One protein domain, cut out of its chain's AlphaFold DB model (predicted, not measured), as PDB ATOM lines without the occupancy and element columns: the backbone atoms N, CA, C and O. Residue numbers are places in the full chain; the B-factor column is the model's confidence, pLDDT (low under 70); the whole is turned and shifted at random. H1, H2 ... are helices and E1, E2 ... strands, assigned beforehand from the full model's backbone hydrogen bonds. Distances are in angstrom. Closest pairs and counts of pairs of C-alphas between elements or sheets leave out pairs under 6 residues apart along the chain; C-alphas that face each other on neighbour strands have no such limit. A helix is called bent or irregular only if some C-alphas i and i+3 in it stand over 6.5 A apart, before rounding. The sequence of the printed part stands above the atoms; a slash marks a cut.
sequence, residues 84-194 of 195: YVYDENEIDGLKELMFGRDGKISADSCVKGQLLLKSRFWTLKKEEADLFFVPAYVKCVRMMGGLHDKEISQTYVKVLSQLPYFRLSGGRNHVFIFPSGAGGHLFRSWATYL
ATOM      1  N   TYR A  84     -36.502 -11.465  13.544       93.94
ATOM      2  CA  TYR A  84     -36.365 -10.340  14.460       93.94
ATOM      3  C   TYR A  84     -37.428  -9.298  14.134       93.94
ATOM      4  O   TYR A  84     -37.614  -8.947  12.970       93.94
ATOM      5  N   VAL A  85     -38.118  -8.789  15.151       92.75
ATOM      6  CA  VAL A  85     -39.074  -7.692  14.980       92.75
ATOM      7  C   VAL A  85     -38.493  -6.438  15.609       92.75
ATOM      8  O   VAL A  85     -38.150  -6.454  16.787       92.75
ATOM      9  N   TYR A  86     -38.399  -5.368  14.824       93.00
ATOM     10  CA  TYR A  86     -37.963  -4.068  15.328       93.00
ATOM     11  C   TYR A  86     -38.935  -3.534  16.383       93.00
ATOM     12  O   TYR A  86     -40.144  -3.497  16.142       93.00
ATOM     13  N   ASP A  87     -38.402  -3.110  17.531       91.19
ATOM     14  CA  ASP A  87     -39.189  -2.444  18.574       91.19
ATOM     15  C   ASP A  87     -39.584  -1.026  18.139       91.19
ATOM     16  O   ASP A  87     -38.837  -0.350  17.429       91.19
ATOM     17  N   GLU A  88     -40.745  -0.551  18.596       90.19
ATOM     18  CA  GLU A  88     -41.283   0.768  18.238       90.19
ATOM     19  C   GLU A  88     -40.353   1.941  18.597       90.19
ATOM     20  O   GLU A  88     -40.435   2.993  17.963       90.19
ATOM     21  N   ASN A  89     -39.478   1.772  19.596       93.12
ATOM     22  CA  ASN A  89     -38.548   2.801  20.067       93.12
ATOM     23  C   ASN A  89     -37.112   2.571  19.575       93.12
ATOM     24  O   ASN A  89     -36.223   3.359  19.890       93.12
ATOM     25  N   GLU A  90     -36.860   1.494  18.827       93.88
ATOM     26  CA  GLU A  90     -35.516   1.153  18.365       93.88
ATOM     27  C   GLU A  90     -35.029   2.091  17.255       93.88
ATOM     28  O   GLU A  90     -33.847   2.429  17.201       93.88
ATOM     29  N   ILE A  91     -35.939   2.497  16.366       95.19
ATOM     30  CA  ILE A  91     -35.633   3.300  15.182       95.19
ATOM     31  C   ILE A  91     -36.483   4.566  15.183       95.19
ATOM     32  O   ILE A  91     -37.713   4.511  15.214       95.19
ATOM     33  N   ASP A  92     -35.823   5.716  15.074       96.19
ATOM     34  CA  ASP A  92     -36.498   7.007  15.011       96.19
ATOM     35  C   ASP A  92     -37.349   7.110  13.729       96.19
ATOM     36  O   ASP A  92     -36.849   6.919  12.614       96.19
ATOM     37  N   GLY A  93     -38.642   7.413  13.884       94.69
ATOM     38  CA  GLY A  93     -39.645   7.418  12.819       94.69
ATOM     39  C   GLY A  93     -40.534   6.168  12.773       94.69
ATOM     40  O   GLY A  93     -41.604   6.206  12.162       94.69
ATOM     41  N   LEU A  94     -40.125   5.046  13.381       94.19
ATOM     42  CA  LEU A  94     -40.894   3.798  13.301       94.19
ATOM     43  C   LEU A  94     -42.230   3.908  14.044       94.19
ATOM     44  O   LEU A  94     -43.264   3.482  13.524       94.19
ATOM     45  N   LYS A  95     -42.230   4.564  15.207       94.31
ATOM     46  CA  LYS A  95     -43.428   4.817  16.011       94.31
ATOM     47  C   LYS A  95     -44.501   5.577  15.227       94.31
ATOM     48  O   LYS A  95     -45.677   5.229  15.279       94.31
ATOM     49  N   GLU A  96     -44.112   6.558  14.424       95.06
ATOM     50  CA  GLU A  96     -45.018   7.329  13.578       95.06
ATOM     51  C   GLU A  96     -45.606   6.471  12.448       95.06
ATOM     52  O   GLU A  96     -46.789   6.605  12.126       95.06
ATOM     53  N   LEU A  97     -44.823   5.548  11.871       92.56
ATOM     54  CA  LEU A  97     -45.325   4.591  10.875       92.56
ATOM     55  C   LEU A  97     -46.284   3.549  11.477       92.56
ATOM     56  O   LEU A  97     -47.079   2.959  10.736       92.56
ATOM     57  N   MET A  98     -46.217   3.318  12.792       91.31
ATOM     58  CA  MET A  98     -47.089   2.405  13.537       91.31
ATOM     59  C   MET A  98     -48.376   3.079  14.019       91.31
ATOM     60  O   MET A  98     -49.459   2.529  13.825       91.31
ATOM     61  N   PHE A  99     -48.259   4.266  14.620       92.31
ATOM     62  CA  PHE A  99     -49.317   4.884  15.428       92.31
ATOM     63  C   PHE A  99     -49.711   6.304  14.966       92.31
ATOM     64  O   PHE A  99     -50.611   6.929  15.538       92.31
ATOM     65  N   GLY A 100     -49.071   6.820  13.911       93.69
ATOM     66  CA  GLY A 100     -49.244   8.189  13.420       93.69
ATOM     67  C   GLY A 100     -48.473   9.231  14.234       93.69
ATOM     68  O   GLY A 100     -47.918   8.922  15.286       93.69
ATOM     69  N   ARG A 101     -48.457  10.483  13.752       93.94
ATOM     70  CA  ARG A 101     -47.662  11.582  14.342       93.94
ATOM     71  C   ARG A 101     -47.936  11.807  15.833       93.94
ATOM     72  O   ARG A 101     -47.019  12.068  16.597       93.94
ATOM     73  N   ASP A 102     -49.200  11.680  16.229       90.88
ATOM     74  CA  ASP A 102     -49.651  11.934  17.601       90.88
ATOM     75  C   ASP A 102     -49.716  10.656  18.459       90.88
ATOM     76  O   ASP A 102     -50.155  10.712  19.604       90.88
ATOM     77  N   GLY A 103     -49.403   9.482  17.896       90.19
ATOM     78  CA  GLY A 103     -49.533   8.195  18.592       90.19
ATOM     79  C   GLY A 103     -50.972   7.765  18.922       90.19
ATOM     80  O   GLY A 103     -51.176   6.835  19.697       90.19
ATOM     81  N   LYS A 104     -51.990   8.434  18.365       90.00
ATOM     82  CA  LYS A 104     -53.414   8.192  18.676       90.00
ATOM     83  C   LYS A 104     -53.978   6.910  18.061       90.00
ATOM     84  O   LYS A 104     -55.043   6.454  18.470       90.00
ATOM     85  N   ILE A 105     -53.324   6.366  17.040       90.69
ATOM     86  CA  ILE A 105     -53.816   5.193  16.316       90.69
ATOM     87  C   ILE A 105     -53.239   3.968  17.000       90.69
ATOM     88  O   ILE A 105     -52.033   3.791  16.978       90.69
ATOM     89  N   SER A 106     -54.078   3.119  17.591       86.88
ATOM     90  CA  SER A 106     -53.598   1.882  18.216       86.88
ATOM     91  C   SER A 106     -53.166   0.851  17.166       86.88
ATOM     92  O   SER A 106     -53.784   0.742  16.104       86.88
ATOM     93  N   ALA A 107     -52.156   0.033  17.478       79.31
ATOM     94  CA  ALA A 107     -51.762  -1.069  16.598       79.31
ATOM     95  C   ALA A 107     -52.894  -2.095  16.406       79.31
ATOM     96  O   ALA A 107     -52.960  -2.734  15.356       79.31
ATOM     97  N   ASP A 108     -53.791  -2.259  17.387       78.31
ATOM     98  CA  ASP A 108     -54.947  -3.168  17.301       78.31
ATOM     99  C   ASP A 108     -55.942  -2.721  16.229       78.31
ATOM    100  O   ASP A 108     -56.509  -3.546  15.511       78.31
ATOM    101  N   SER A 109     -56.080  -1.409  16.025       81.81
ATOM    102  CA  SER A 109     -56.857  -0.852  14.911       81.81
ATOM    103  C   SER A 109     -56.279  -1.239  13.542       81.81
ATOM    104  O   SER A 109     -56.996  -1.236  12.542       81.81
ATOM    105  N   CYS A 110     -55.003  -1.627  13.488       80.62
ATOM    106  CA  CYS A 110     -54.282  -2.009  12.279       80.62
ATOM    107  C   CYS A 110     -54.101  -3.540  12.137       80.62
ATOM    108  O   CYS A 110     -53.111  -3.993  11.558       80.62
ATOM    109  N   VAL A 111     -55.085  -4.316  12.628       65.44
ATOM    110  CA  VAL A 111     -55.298  -5.792  12.682       65.44
ATOM    111  C   VAL A 111     -54.357  -6.700  11.866       65.44
ATOM    112  O   VAL A 111     -53.909  -7.728  12.365       65.44
ATOM    113  N   LYS A 112     -54.040  -6.373  10.608       61.38
ATOM    114  CA  LYS A 112     -53.216  -7.230   9.728       61.38
ATOM    115  C   LYS A 112     -51.719  -7.212  10.056       61.38
ATOM    116  O   LYS A 112     -50.991  -8.095   9.615       61.38
ATOM    117  N   GLY A 113     -51.257  -6.220  10.810       58.25
ATOM    118  CA  GLY A 113     -49.842  -5.989  11.071       58.25
ATOM    119  C   GLY A 113     -49.234  -6.744  12.258       58.25
ATOM    120  O   GLY A 113     -48.013  -6.836  12.361       58.25
ATOM    121  N   GLN A 114     -50.069  -7.286  13.149       63.25
ATOM    122  CA  GLN A 114     -49.615  -7.899  14.402       63.25
ATOM    123  C   GLN A 114     -49.308  -9.396  14.304       63.25
ATOM    124  O   GLN A 114     -48.813  -9.987  15.261       63.25
ATOM    125  N   LEU A 115     -49.613 -10.035  13.173       63.88
ATOM    126  CA  LEU A 115     -49.567 -11.495  13.059       63.88
ATOM    127  C   LEU A 115     -48.159 -12.064  13.327       63.88
ATOM    128  O   LEU A 115     -48.029 -13.135  13.912       63.88
ATOM    129  N   LEU A 116     -47.109 -11.327  12.949       67.25
ATOM    130  CA  LEU A 116     -45.718 -11.741  13.157       67.25
ATOM    131  C   LEU A 116     -45.226 -11.524  14.594       67.25
ATOM    132  O   LEU A 116     -44.352 -12.261  15.038       67.25
ATOM    133  N   LEU A 117     -45.828 -10.596  15.345       68.88
ATOM    134  CA  LEU A 117     -45.471 -10.331  16.745       68.88
ATOM    135  C   LEU A 117     -45.855 -11.488  17.681       68.88
ATOM    136  O   LEU A 117     -45.254 -11.654  18.734       68.88
ATOM    137  N   LYS A 118     -46.855 -12.295  17.303       72.75
ATOM    138  CA  LYS A 118     -47.332 -13.454  18.083       72.75
ATOM    139  C   LYS A 118     -46.856 -14.793  17.512       72.75
ATOM    140  O   LYS A 118     -47.364 -15.849  17.886       72.75
ATOM    141  N   SER A 119     -45.922 -14.759  16.566       77.75
ATOM    142  CA  SER A 119     -45.414 -15.949  15.893       77.75
ATOM    143  C   SER A 119     -44.400 -16.699  16.758       77.75
ATOM    144  O   SER A 119     -43.571 -16.091  17.429       77.75
ATOM    145  N   ARG A 120     -44.390 -18.034  16.663       84.69
ATOM    146  CA  ARG A 120     -43.360 -18.891  17.285       84.69
ATOM    147  C   ARG A 120     -41.956 -18.703  16.698       84.69
ATOM    148  O   ARG A 120     -40.993 -19.193  17.266       84.69
ATOM    149  N   PHE A 121     -41.866 -18.061  15.534       87.56
ATOM    150  CA  PHE A 121     -40.621 -17.828  14.799       87.56
ATOM    151  C   PHE A 121     -39.912 -16.542  15.246       87.56
ATOM    152  O   PHE A 121     -38.935 -16.133  14.633       87.56
ATOM    153  N   TRP A 122     -40.423 -15.858  16.269       87.62
ATOM    154  CA  TRP A 122     -39.836 -14.620  16.767       87.62
ATOM    155  C   TRP A 122     -38.526 -14.870  17.528       87.62
ATOM    156  O   TRP A 122     -38.440 -15.780  18.351       87.62
ATOM    157  N   THR A 123     -37.517 -14.031  17.279       91.31
ATOM    158  CA  THR A 123     -36.263 -13.984  18.044       91.31
ATOM    159  C   THR A 123     -36.008 -12.583  18.603       91.31
ATOM    160  O   THR A 123     -36.324 -11.576  17.969       91.31
ATOM    161  N   LEU A 124     -35.382 -12.524  19.781       90.69
ATOM    162  CA  LEU A 124     -34.908 -11.289  20.419       90.69
ATOM    163  C   LEU A 124     -33.499 -10.875  19.967       90.69
ATOM    164  O   LEU A 124     -33.054  -9.772  20.271       90.69
ATOM    165  N   LYS A 125     -32.781 -11.758  19.267       93.19
ATOM    166  CA  LYS A 125     -31.391 -11.547  18.855       93.19
ATOM    167  C   LYS A 125     -31.322 -11.276  17.359       93.19
ATOM    168  O   LYS A 125     -31.734 -12.122  16.566       93.19
ATOM    169  N   LYS A 126     -30.782 -10.118  16.973       93.00
ATOM    170  CA  LYS A 126     -30.679  -9.695  15.563       93.00
ATOM    171  C   LYS A 126     -29.688 -10.553  14.786       93.00
ATOM    172  O   LYS A 126     -29.903 -10.859  13.624       93.00
ATOM    173  N   GLU A 127     -28.611 -10.948  15.446       92.88
ATOM    174  CA  GLU A 127     -27.524 -11.760  14.911       92.88
ATOM    175  C   GLU A 127     -27.936 -13.200  14.584       92.88
ATOM    176  O   GLU A 127     -27.284 -13.844  13.769       92.88
ATOM    177  N   GLU A 128     -29.024 -13.693  15.182       92.62
ATOM    178  CA  GLU A 128     -29.581 -15.015  14.886       92.62
ATOM    179  C   GLU A 128     -30.756 -14.954  13.899       92.62
ATOM    180  O   GLU A 128     -31.371 -15.983  13.636       92.62
ATOM    181  N   ALA A 129     -31.131 -13.770  13.409       93.75
ATOM    182  CA  ALA A 129     -32.326 -13.596  12.599       93.75
ATOM    183  C   ALA A 129     -32.066 -13.861  11.112       93.75
ATOM    184  O   ALA A 129     -31.170 -13.272  10.505       93.75
ATOM    185  N   ASP A 130     -32.922 -14.682  10.508       92.19
ATOM    186  CA  ASP A 130     -32.949 -14.917   9.064       92.19
ATOM    187  C   ASP A 130     -33.700 -13.797   8.337       92.19
ATOM    188  O   ASP A 130     -33.347 -13.409   7.221       92.19
ATOM    189  N   LEU A 131     -34.746 -13.269   8.979       93.31
ATOM    190  CA  LEU A 131     -35.570 -12.178   8.472       93.31
ATOM    191  C   LEU A 131     -35.760 -11.091   9.525       93.31
ATOM    192  O   LEU A 131     -35.820 -11.343  10.727       93.31
ATOM    193  N   PHE A 132     -35.945  -9.872   9.041       94.25
ATOM    194  CA  PHE A 132     -36.208  -8.693   9.845       94.25
ATOM    195  C   PHE A 132     -37.585  -8.151   9.498       94.25
ATOM    196  O   PHE A 132     -37.842  -7.726   8.372       94.25
ATOM    197  N   PHE A 133     -38.495  -8.155  10.457       92.94
ATOM    198  CA  PHE A 133     -39.817  -7.584  10.287       92.94
ATOM    199  C   PHE A 133     -39.836  -6.139  10.784       92.94
ATOM    200  O   PHE A 133     -39.545  -5.866  11.949       92.94
ATOM    201  N   VAL A 134     -40.200  -5.216   9.894       92.12
ATOM    202  CA  VAL A 134     -40.384  -3.800  10.220       92.12
ATOM    203  C   VAL A 134     -41.885  -3.552  10.399       92.12
ATOM    204  O   VAL A 134     -42.618  -3.548   9.400       92.12
ATOM    205  N   PRO A 135     -42.379  -3.354  11.636       89.38
ATOM    206  CA  PRO A 135     -43.799  -3.144  11.885       89.38
ATOM    207  C   PRO A 135     -44.203  -1.740  11.425       89.38
ATOM    208  O   PRO A 135     -44.242  -0.801  12.199       89.38
ATOM    209  N   ALA A 136     -44.498  -1.572  10.140       89.75
ATOM    210  CA  ALA A 136     -44.981  -0.313   9.579       89.75
ATOM    211  C   ALA A 136     -46.424  -0.489   9.094       89.75
ATOM    212  O   ALA A 136     -46.692  -1.255   8.170       89.75
ATOM    213  N   TYR A 137     -47.373   0.228   9.698       88.56
ATOM    214  CA  TYR A 137     -48.813   0.075   9.442       88.56
ATOM    215  C   TYR A 137     -49.378   1.245   8.637       88.56
ATOM    216  O   TYR A 137     -50.525   1.664   8.794       88.56
ATOM    217  N   VAL A 138     -48.576   1.752   7.705       88.81
ATOM    218  CA  VAL A 138     -48.779   3.051   7.051       88.81
ATOM    219  C   VAL A 138     -50.092   3.196   6.302       88.81
ATOM    220  O   VAL A 138     -50.634   4.293   6.222       88.81
ATOM    221  N   LYS A 139     -50.652   2.106   5.765       87.69
ATOM    222  CA  LYS A 139     -51.971   2.163   5.125       87.69
ATOM    223  C   LYS A 139     -53.052   2.481   6.155       87.69
ATOM    224  O   LYS A 139     -53.891   3.326   5.881       87.69
ATOM    225  N   CYS A 140     -53.019   1.827   7.313       88.44
ATOM    226  CA  CYS A 140     -53.932   2.091   8.422       88.44
ATOM    227  C   CYS A 140     -53.727   3.517   8.947       88.44
ATOM    228  O   CYS A 140     -54.676   4.298   8.977       88.44
ATOM    229  N   VAL A 141     -52.470   3.889   9.217       91.06
ATOM    230  CA  VAL A 141     -52.107   5.228   9.698       91.06
ATOM    231  C   VAL A 141     -52.593   6.330   8.755       91.06
ATOM    232  O   VAL A 141     -53.214   7.293   9.199       91.06
ATOM    233  N   ARG A 142     -52.399   6.161   7.442       91.75
ATOM    234  CA  ARG A 142     -52.900   7.088   6.419       91.75
ATOM    235  C   ARG A 142     -54.421   7.188   6.418       91.75
ATOM    236  O   ARG A 142     -54.961   8.286   6.377       91.75
ATOM    237  N   MET A 143     -55.113   6.047   6.410       89.94
ATOM    238  CA  MET A 143     -56.579   6.009   6.320       89.94
ATOM    239  C   MET A 143     -57.248   6.668   7.529       89.94
ATOM    240  O   MET A 143     -58.319   7.246   7.386       89.94
ATOM    241  N   MET A 144     -56.596   6.615   8.690       90.69
ATOM    242  CA  MET A 144     -57.049   7.236   9.934       90.69
ATOM    243  C   MET A 144     -56.561   8.689  10.096       90.69
ATOM    244  O   MET A 144     -56.782   9.294  11.141       90.69
ATOM    245  N   GLY A 145     -55.879   9.256   9.092       92.88
ATOM    246  CA  GLY A 145     -55.410  10.646   9.105       92.88
ATOM    247  C   GLY A 145     -54.178  10.916   9.978       92.88
ATOM    248  O   GLY A 145     -53.879  12.074  10.253       92.88
ATOM    249  N   GLY A 146     -53.452   9.882  10.415       94.31
ATOM    250  CA  GLY A 146     -52.280  10.032  11.284       94.31
ATOM    251  C   GLY A 146     -51.031  10.567  10.580       94.31
ATOM    252  O   GLY A 146     -50.210  11.212  11.230       94.31
ATOM    253  N   LEU A 147     -50.895  10.310   9.273       94.38
ATOM    254  CA  LEU A 147     -49.834  10.821   8.396       94.38
ATOM    255  C   LEU A 147     -50.357  10.976   6.961       94.38
ATOM    256  O   LEU A 147     -51.176  10.173   6.505       94.38
ATOM    257  N   HIS A 148     -49.835  11.954   6.220       93.00
ATOM    258  CA  HIS A 148     -50.089  12.088   4.782       93.00
ATOM    259  C   HIS A 148     -48.953  11.496   3.926       93.00
ATOM    260  O   HIS A 148     -47.848  11.258   4.403       93.00
ATOM    261  N   ASP A 149     -49.180  11.305   2.623       90.88
ATOM    262  CA  ASP A 149     -48.276  10.569   1.714       90.88
ATOM    263  C   ASP A 149     -46.818  11.070   1.739       90.88
ATOM    264  O   ASP A 149     -45.881  10.271   1.787       90.88
ATOM    265  N   LYS A 150     -46.615  12.397   1.756       91.94
ATOM    266  CA  LYS A 150     -45.273  12.998   1.856       91.94
ATOM    267  C   LYS A 150     -44.571  12.673   3.184       91.94
ATOM    268  O   LYS A 150     -43.388  12.351   3.147       91.94
ATOM    269  N   GLU A 151     -45.275  12.706   4.314       94.44
ATOM    270  CA  GLU A 151     -44.705  12.319   5.610       94.44
ATOM    271  C   GLU A 151     -44.362  10.839   5.626       94.44
ATOM    272  O   GLU A 151     -43.252  10.486   5.987       94.44
ATOM    273  N   ILE A 152     -45.268   9.982   5.149       93.25
ATOM    274  CA  ILE A 152     -45.026   8.536   5.064       93.25
ATOM    275  C   ILE A 152     -43.738   8.258   4.288       93.25
ATOM    276  O   ILE A 152     -42.882   7.512   4.756       93.25
ATOM    277  N   SER A 153     -43.574   8.889   3.123       92.19
ATOM    278  CA  SER A 153     -42.370   8.720   2.307       92.19
ATOM    279  C   SER A 153     -41.111   9.208   3.030       92.19
ATOM    280  O   SER A 153     -40.118   8.488   3.067       92.19
ATOM    281  N   GLN A 154     -41.140  10.401   3.631       94.12
ATOM    282  CA  GLN A 154     -39.994  10.953   4.365       94.12
ATOM    283  C   GLN A 154     -39.610  10.087   5.569       94.12
ATOM    284  O   GLN A 154     -38.430   9.804   5.776       94.12
ATOM    285  N   THR A 155     -40.602   9.618   6.321       95.31
ATOM    286  CA  THR A 155     -40.397   8.767   7.489       95.31
ATOM    287  C   THR A 155     -39.863   7.390   7.091       95.31
ATOM    288  O   THR A 155     -38.947   6.900   7.741       95.31
ATOM    289  N   TYR A 156     -40.316   6.790   5.982       92.94
ATOM    290  CA  TYR A 156     -39.706   5.552   5.475       92.94
ATOM    291  C   TYR A 156     -38.230   5.727   5.127       92.94
ATOM    292  O   TYR A 156     -37.415   4.904   5.528       92.94
ATOM    293  N   VAL A 157     -37.870   6.799   4.415       93.31
ATOM    294  CA  VAL A 157     -36.465   7.073   4.070       93.31
ATOM    295  C   VAL A 157     -35.615   7.228   5.331       93.31
ATOM    296  O   VAL A 157     -34.515   6.682   5.403       93.31
ATOM    297  N   LYS A 158     -36.145   7.929   6.337       95.12
ATOM    298  CA  LYS A 158     -35.505   8.098   7.643       95.12
ATOM    299  C   LYS A 158     -35.323   6.767   8.376       95.12
ATOM    300  O   LYS A 158     -34.252   6.523   8.917       95.12
ATOM    301  N   VAL A 159     -36.336   5.903   8.391       94.56
ATOM    302  CA  VAL A 159     -36.249   4.576   9.021       94.56
ATOM    303  C   VAL A 159     -35.206   3.723   8.301       94.56
ATOM    304  O   VAL A 159     -34.286   3.222   8.937       94.56
ATOM    305  N   LEU A 160     -35.285   3.613   6.972       93.00
ATOM    306  CA  LEU A 160     -34.380   2.776   6.176       93.00
ATOM    307  C   LEU A 160     -32.902   3.156   6.335       93.00
ATOM    308  O   LEU A 160     -32.048   2.270   6.347       93.00
ATOM    309  N   SER A 161     -32.581   4.446   6.480       92.12
ATOM    310  CA  SER A 161     -31.192   4.897   6.649       92.12
ATOM    311  C   SER A 161     -30.555   4.442   7.969       92.12
ATOM    312  O   SER A 161     -29.328   4.386   8.064       92.12
ATOM    313  N   GLN A 162     -31.377   4.081   8.957       94.25
ATOM    314  CA  GLN A 162     -30.956   3.650  10.290       94.25
ATOM    315  C   GLN A 162     -30.890   2.124  10.445       94.25
ATOM    316  O   GLN A 162     -30.379   1.655  11.456       94.25
ATOM    317  N   LEU A 163     -31.372   1.335   9.475       92.62
ATOM    318  CA  LEU A 163     -31.402  -0.130   9.565       92.62
ATOM    319  C   LEU A 163     -30.058  -0.747   9.120       92.62
ATOM    320  O   LEU A 163     -29.789  -0.829   7.915       92.62
ATOM    321  N   PRO A 164     -29.198  -1.236  10.038       88.75
ATOM    322  CA  PRO A 164     -27.865  -1.717   9.670       88.75
ATOM    323  C   PRO A 164     -27.916  -2.985   8.805       88.75
ATOM    324  O   PRO A 164     -27.229  -3.064   7.788       88.75
ATOM    325  N   TYR A 165     -28.780  -3.947   9.148       91.19
ATOM    326  CA  TYR A 165     -28.930  -5.199   8.398       91.19
ATOM    327  C   TYR A 165     -29.569  -4.993   7.021       91.19
ATOM    328  O   TYR A 165     -29.235  -5.715   6.085       91.19
ATOM    329  N   PHE A 166     -30.419  -3.972   6.867       92.06
ATOM    330  CA  PHE A 166     -31.028  -3.625   5.580       92.06
ATOM    331  C   PHE A 166     -29.958  -3.250   4.553       92.06
ATOM    332  O   PHE A 166     -29.997  -3.710   3.413       92.06
ATOM    333  N   ARG A 167     -28.958  -2.459   4.968       85.50
ATOM    334  CA  ARG A 167     -27.842  -2.053   4.102       85.50
ATOM    335  C   ARG A 167     -26.962  -3.232   3.694       85.50
ATOM    336  O   ARG A 167     -26.497  -3.260   2.560       85.50
ATOM    337  N   LEU A 168     -26.751  -4.193   4.595       86.56
ATOM    338  CA  LEU A 168     -25.938  -5.383   4.325       86.56
ATOM    339  C   LEU A 168     -26.597  -6.309   3.299       86.56
ATOM    340  O   LEU A 168     -25.923  -6.825   2.413       86.56
ATOM    341  N   SER A 169     -27.912  -6.504   3.397       88.56
ATOM    342  CA  SER A 169     -28.649  -7.422   2.526       88.56
ATOM    343  C   SER A 169     -29.245  -6.765   1.276       88.56
ATOM    344  O   SER A 169     -29.944  -7.443   0.524       88.56
ATOM    345  N   GLY A 170     -29.126  -5.442   1.121       87.69
ATOM    346  CA  GLY A 170     -29.897  -4.691   0.121       87.69
ATOM    347  C   GLY A 170     -31.414  -4.756   0.341       87.69
ATOM    348  O   GLY A 170     -32.178  -4.742  -0.618       87.69
ATOM    349  N   GLY A 171     -31.859  -4.934   1.589       89.81
ATOM    350  CA  GLY A 171     -33.271  -5.072   1.959       89.81
ATOM    351  C   GLY A 171     -33.917  -6.439   1.704       89.81
ATOM    352  O   GLY A 171     -35.067  -6.636   2.082       89.81
ATOM    353  N   ARG A 172     -33.198  -7.412   1.128       90.25
ATOM    354  CA  ARG A 172     -33.756  -8.726   0.735       90.25
ATOM    355  C   ARG A 172     -34.269  -9.590   1.889       90.25
ATOM    356  O   ARG A 172     -35.135 -10.430   1.673       90.25
ATOM    357  N   ASN A 173     -33.743  -9.395   3.095       92.88
ATOM    358  CA  ASN A 173     -34.192 -10.093   4.300       92.88
ATOM    359  C   ASN A 173     -35.152  -9.245   5.156       92.88
ATOM    360  O   ASN A 173     -35.476  -9.645   6.270       92.88
ATOM    361  N   HIS A 174     -35.599  -8.079   4.670       93.00
ATOM    362  CA  HIS A 174     -36.528  -7.216   5.395       93.00
ATOM    363  C   HIS A 174     -37.952  -7.355   4.863       93.00
ATOM    364  O   HIS A 174     -38.212  -7.258   3.666       93.00
ATOM    365  N   VAL A 175     -38.894  -7.532   5.783       90.06
ATOM    366  CA  VAL A 175     -40.316  -7.690   5.492       90.06
ATOM    367  C   VAL A 175     -41.057  -6.430   5.923       90.06
ATOM    368  O   VAL A 175     -41.082  -6.078   7.103       90.06
ATOM    369  N   PHE A 176     -41.707  -5.781   4.956       86.94
ATOM    370  CA  PHE A 176     -42.598  -4.639   5.162       86.94
ATOM    371  C   PHE A 176     -44.032  -5.047   4.826       86.94
ATOM    372  O   PHE A 176     -44.268  -5.747   3.840       86.94
ATOM    373  N   ILE A 177     -45.005  -4.589   5.613       81.19
ATOM    374  CA  ILE A 177     -46.419  -4.903   5.383       81.19
ATOM    375  C   ILE A 177     -47.142  -3.704   4.781       81.19
ATOM    376  O   ILE A 177     -47.194  -2.619   5.353       81.19
ATOM    377  N   PHE A 178     -47.814  -3.947   3.660       77.62
ATOM    378  CA  PHE A 178     -48.773  -3.014   3.090       77.62
ATOM    379  C   PHE A 178     -50.111  -3.731   2.882       77.62
ATOM    380  O   PHE A 178     -50.259  -4.487   1.922       77.62
ATOM    381  N   PRO A 179     -51.119  -3.521   3.747       63.41
ATOM    382  CA  PRO A 179     -52.383  -4.257   3.712       63.41
ATOM    383  C   PRO A 179     -53.343  -3.718   2.634       63.41
ATOM    384  O   PRO A 179     -54.507  -3.436   2.902       63.41
ATOM    385  N   SER A 180     -52.842  -3.511   1.416       69.50
ATOM    386  CA  SER A 180     -53.592  -3.267   0.178       69.50
ATOM    387  C   SER A 180     -52.604  -3.178  -0.992       69.50
ATOM    388  O   SER A 180     -51.453  -2.795  -0.779       69.50
ATOM    389  N   GLY A 181     -53.064  -3.389  -2.231       67.75
ATOM    390  CA  GLY A 181     -52.240  -3.176  -3.434       67.75
ATOM    391  C   GLY A 181     -51.686  -1.747  -3.584       67.75
ATOM    392  O   GLY A 181     -50.781  -1.511  -4.373       67.75
ATOM    393  N   ALA A 182     -52.167  -0.792  -2.779       69.44
ATOM    394  CA  ALA A 182     -51.678   0.582  -2.761       69.44
ATOM    395  C   ALA A 182     -50.325   0.769  -2.041       69.44
ATOM    396  O   ALA A 182     -49.840   1.893  -1.971       69.44
ATOM    397  N   GLY A 183     -49.721  -0.288  -1.483       70.19
ATOM    398  CA  GLY A 183     -48.483  -0.202  -0.700       70.19
ATOM    399  C   GLY A 183     -47.344   0.541  -1.392       70.19
ATOM    400  O   GLY A 183     -46.896   1.576  -0.903       70.19
ATOM    401  N   GLY A 184     -46.969   0.081  -2.587       71.50
ATOM    402  CA  GLY A 184     -45.945   0.733  -3.410       71.50
ATOM    403  C   GLY A 184     -46.298   2.165  -3.833       71.50
ATOM    404  O   GLY A 184     -45.414   2.927  -4.200       71.50
ATOM    405  N   HIS A 185     -47.568   2.579  -3.740       79.75
ATOM    406  CA  HIS A 185     -47.970   3.962  -4.009       79.75
ATOM    407  C   HIS A 185     -47.761   4.901  -2.814       79.75
ATOM    408  O   HIS A 185     -47.629   6.105  -3.034       79.75
ATOM    409  N   LEU A 186     -47.736   4.382  -1.581       83.94
ATOM    410  CA  LEU A 186     -47.518   5.177  -0.362       83.94
ATOM    411  C   LEU A 186     -46.052   5.549  -0.159       83.94
ATOM    412  O   LEU A 186     -45.755   6.589   0.423       83.94
ATOM    413  N   PHE A 187     -45.154   4.710  -0.665       86.06
ATOM    414  CA  PHE A 187     -43.721   4.939  -0.659       86.06
ATOM    415  C   PHE A 187     -43.163   4.642  -2.053       86.06
ATOM    416  O   PHE A 187     -42.582   3.595  -2.306       86.06
ATOM    417  N   ARG A 188     -43.395   5.559  -3.001       83.12
ATOM    418  CA  ARG A 188     -43.113   5.327  -4.434       83.12
ATOM    419  C   ARG A 188     -41.646   5.050  -4.741       83.12
ATOM    420  O   ARG A 188     -41.356   4.286  -5.653       83.12
ATOM    421  N   SER A 189     -40.736   5.666  -3.993       85.00
ATOM    422  CA  SER A 189     -39.295   5.511  -4.181       85.00
ATOM    423  C   SER A 189     -38.728   4.245  -3.538       85.00
ATOM    424  O   SER A 189     -37.524   4.054  -3.598       85.00
ATOM    425  N   TRP A 190     -39.543   3.355  -2.960       84.19
ATOM    426  CA  TRP A 190     -39.052   2.168  -2.249       84.19
ATOM    427  C   TRP A 190     -38.032   1.339  -3.046       84.19
ATOM    428  O   TRP A 190     -37.027   0.904  -2.490       84.19
ATOM    429  N   ALA A 191     -38.248   1.188  -4.355       85.44
ATOM    430  CA  ALA A 191     -37.385   0.404  -5.228       85.44
ATOM    431  C   ALA A 191     -35.955   0.964  -5.332       85.44
ATOM    432  O   ALA A 191     -35.027   0.191  -5.534       85.44
ATOM    433  N   THR A 192     -35.744   2.275  -5.146       88.56
ATOM    434  CA  THR A 192     -34.396   2.876  -5.194       88.56
ATOM    435  C   THR A 192     -33.547   2.538  -3.971       88.56
ATOM    436  O   THR A 192     -32.365   2.861  -3.948       88.56
ATOM    437  N   TYR A 193     -34.151   1.944  -2.939       84.31
ATOM    438  CA  TYR A 193     -33.473   1.539  -1.709       84.31
ATOM    439  C   TYR A 193     -33.176   0.036  -1.667       84.31
ATOM    440  O   TYR A 193     -32.572  -0.430  -0.706       84.31
ATOM    441  N   LEU A 194     -33.584  -0.720  -2.691       80.75
ATOM    442  CA  LEU A 194     -33.175  -2.110  -2.866       80.75
ATOM    443  C   LEU A 194     -31.820  -2.182  -3.580       80.75
ATOM    444  O   LEU A 194     -31.536  -1.351  -4.441       80.75
TER     445      LEU A 194
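This is residues 84 to 194 of the 195 residues of an uncharacterized protein of Nelumbo nucifera (UniProt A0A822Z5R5). Two short strands, E1 and E2, lie side by side inside a body of short helices and loops; the one long helix, H4, runs along one side, and the unnamed residues 114 to 130 loop round the opposite side. H2 and H3 sit towards one end, H5 at the other. The printed part has 111 residues, with seven named helices and two named strands in the order H1 H2 E1 H3 H4 H5 E2 H6 H7; it is mostly helix, and the sheet, E1 then E2, is parallel. It is compact, with a radius of gyration of the C-alphas of 13.2 A and spans of 37 by 31 by 25 A.

H1, residues 94 to 99, begins at C-alpha 94 (-40.894, 3.798, 13.301). H2 is 107 to 113, E1 131 to 134 and 9.8 A long, H3 138 to 143. H4, 149 to 162, is 20.5 A long. H5 is 164 to 169, E2 174 to 176, H6 183 to 186, and H7, 188 to 193, ends at C-alpha 193 (-33.473, 1.539, -1.709). H2 and H7 are irregular: C-alphas 109 and 112 are 9.0 A apart, 188 and 191 7.6 A.

The hub, H3, touches H1, closest C-alphas Leu 97 and Val 138 at 5.4 A, and only just touches H2 and H6, with 3 pairs of C-alphas within 8 A each. H1 touches H4, closest C-alphas Leu 94 and Val 159 at 6.4 A, at a steep tilt of 39 degrees, opposite ways. H7 is close to H4 but not clearly touching, closest C-alphas Ser 153 and Arg 188 at 7.6 A. E1, H3, H4, H5 and E2 form a strand-helix-strand unit, parallel neighbour strands with helices between; N 175 and O 132 are 2.8 A apart, within hydrogen-bond range. H5 touches no helix. Every O i to N i+4 pair is within range in H1, H3 and H5, against 9 of 10 in H4, 0 of 3 in H2 and 0 of 2 in H7, where 3 of 4 and 2 of 3 O i to N i+3 pairs are; H6 is too short for an i+4 pair.

The C-alphas farthest apart, Glu 128 and Gly 145, are 36.9 A apart. The printed part has no cut; the link from H2 to E1 is long. In this model, pLDDT is under 70 in residues 111 to 117 and 179 to 182.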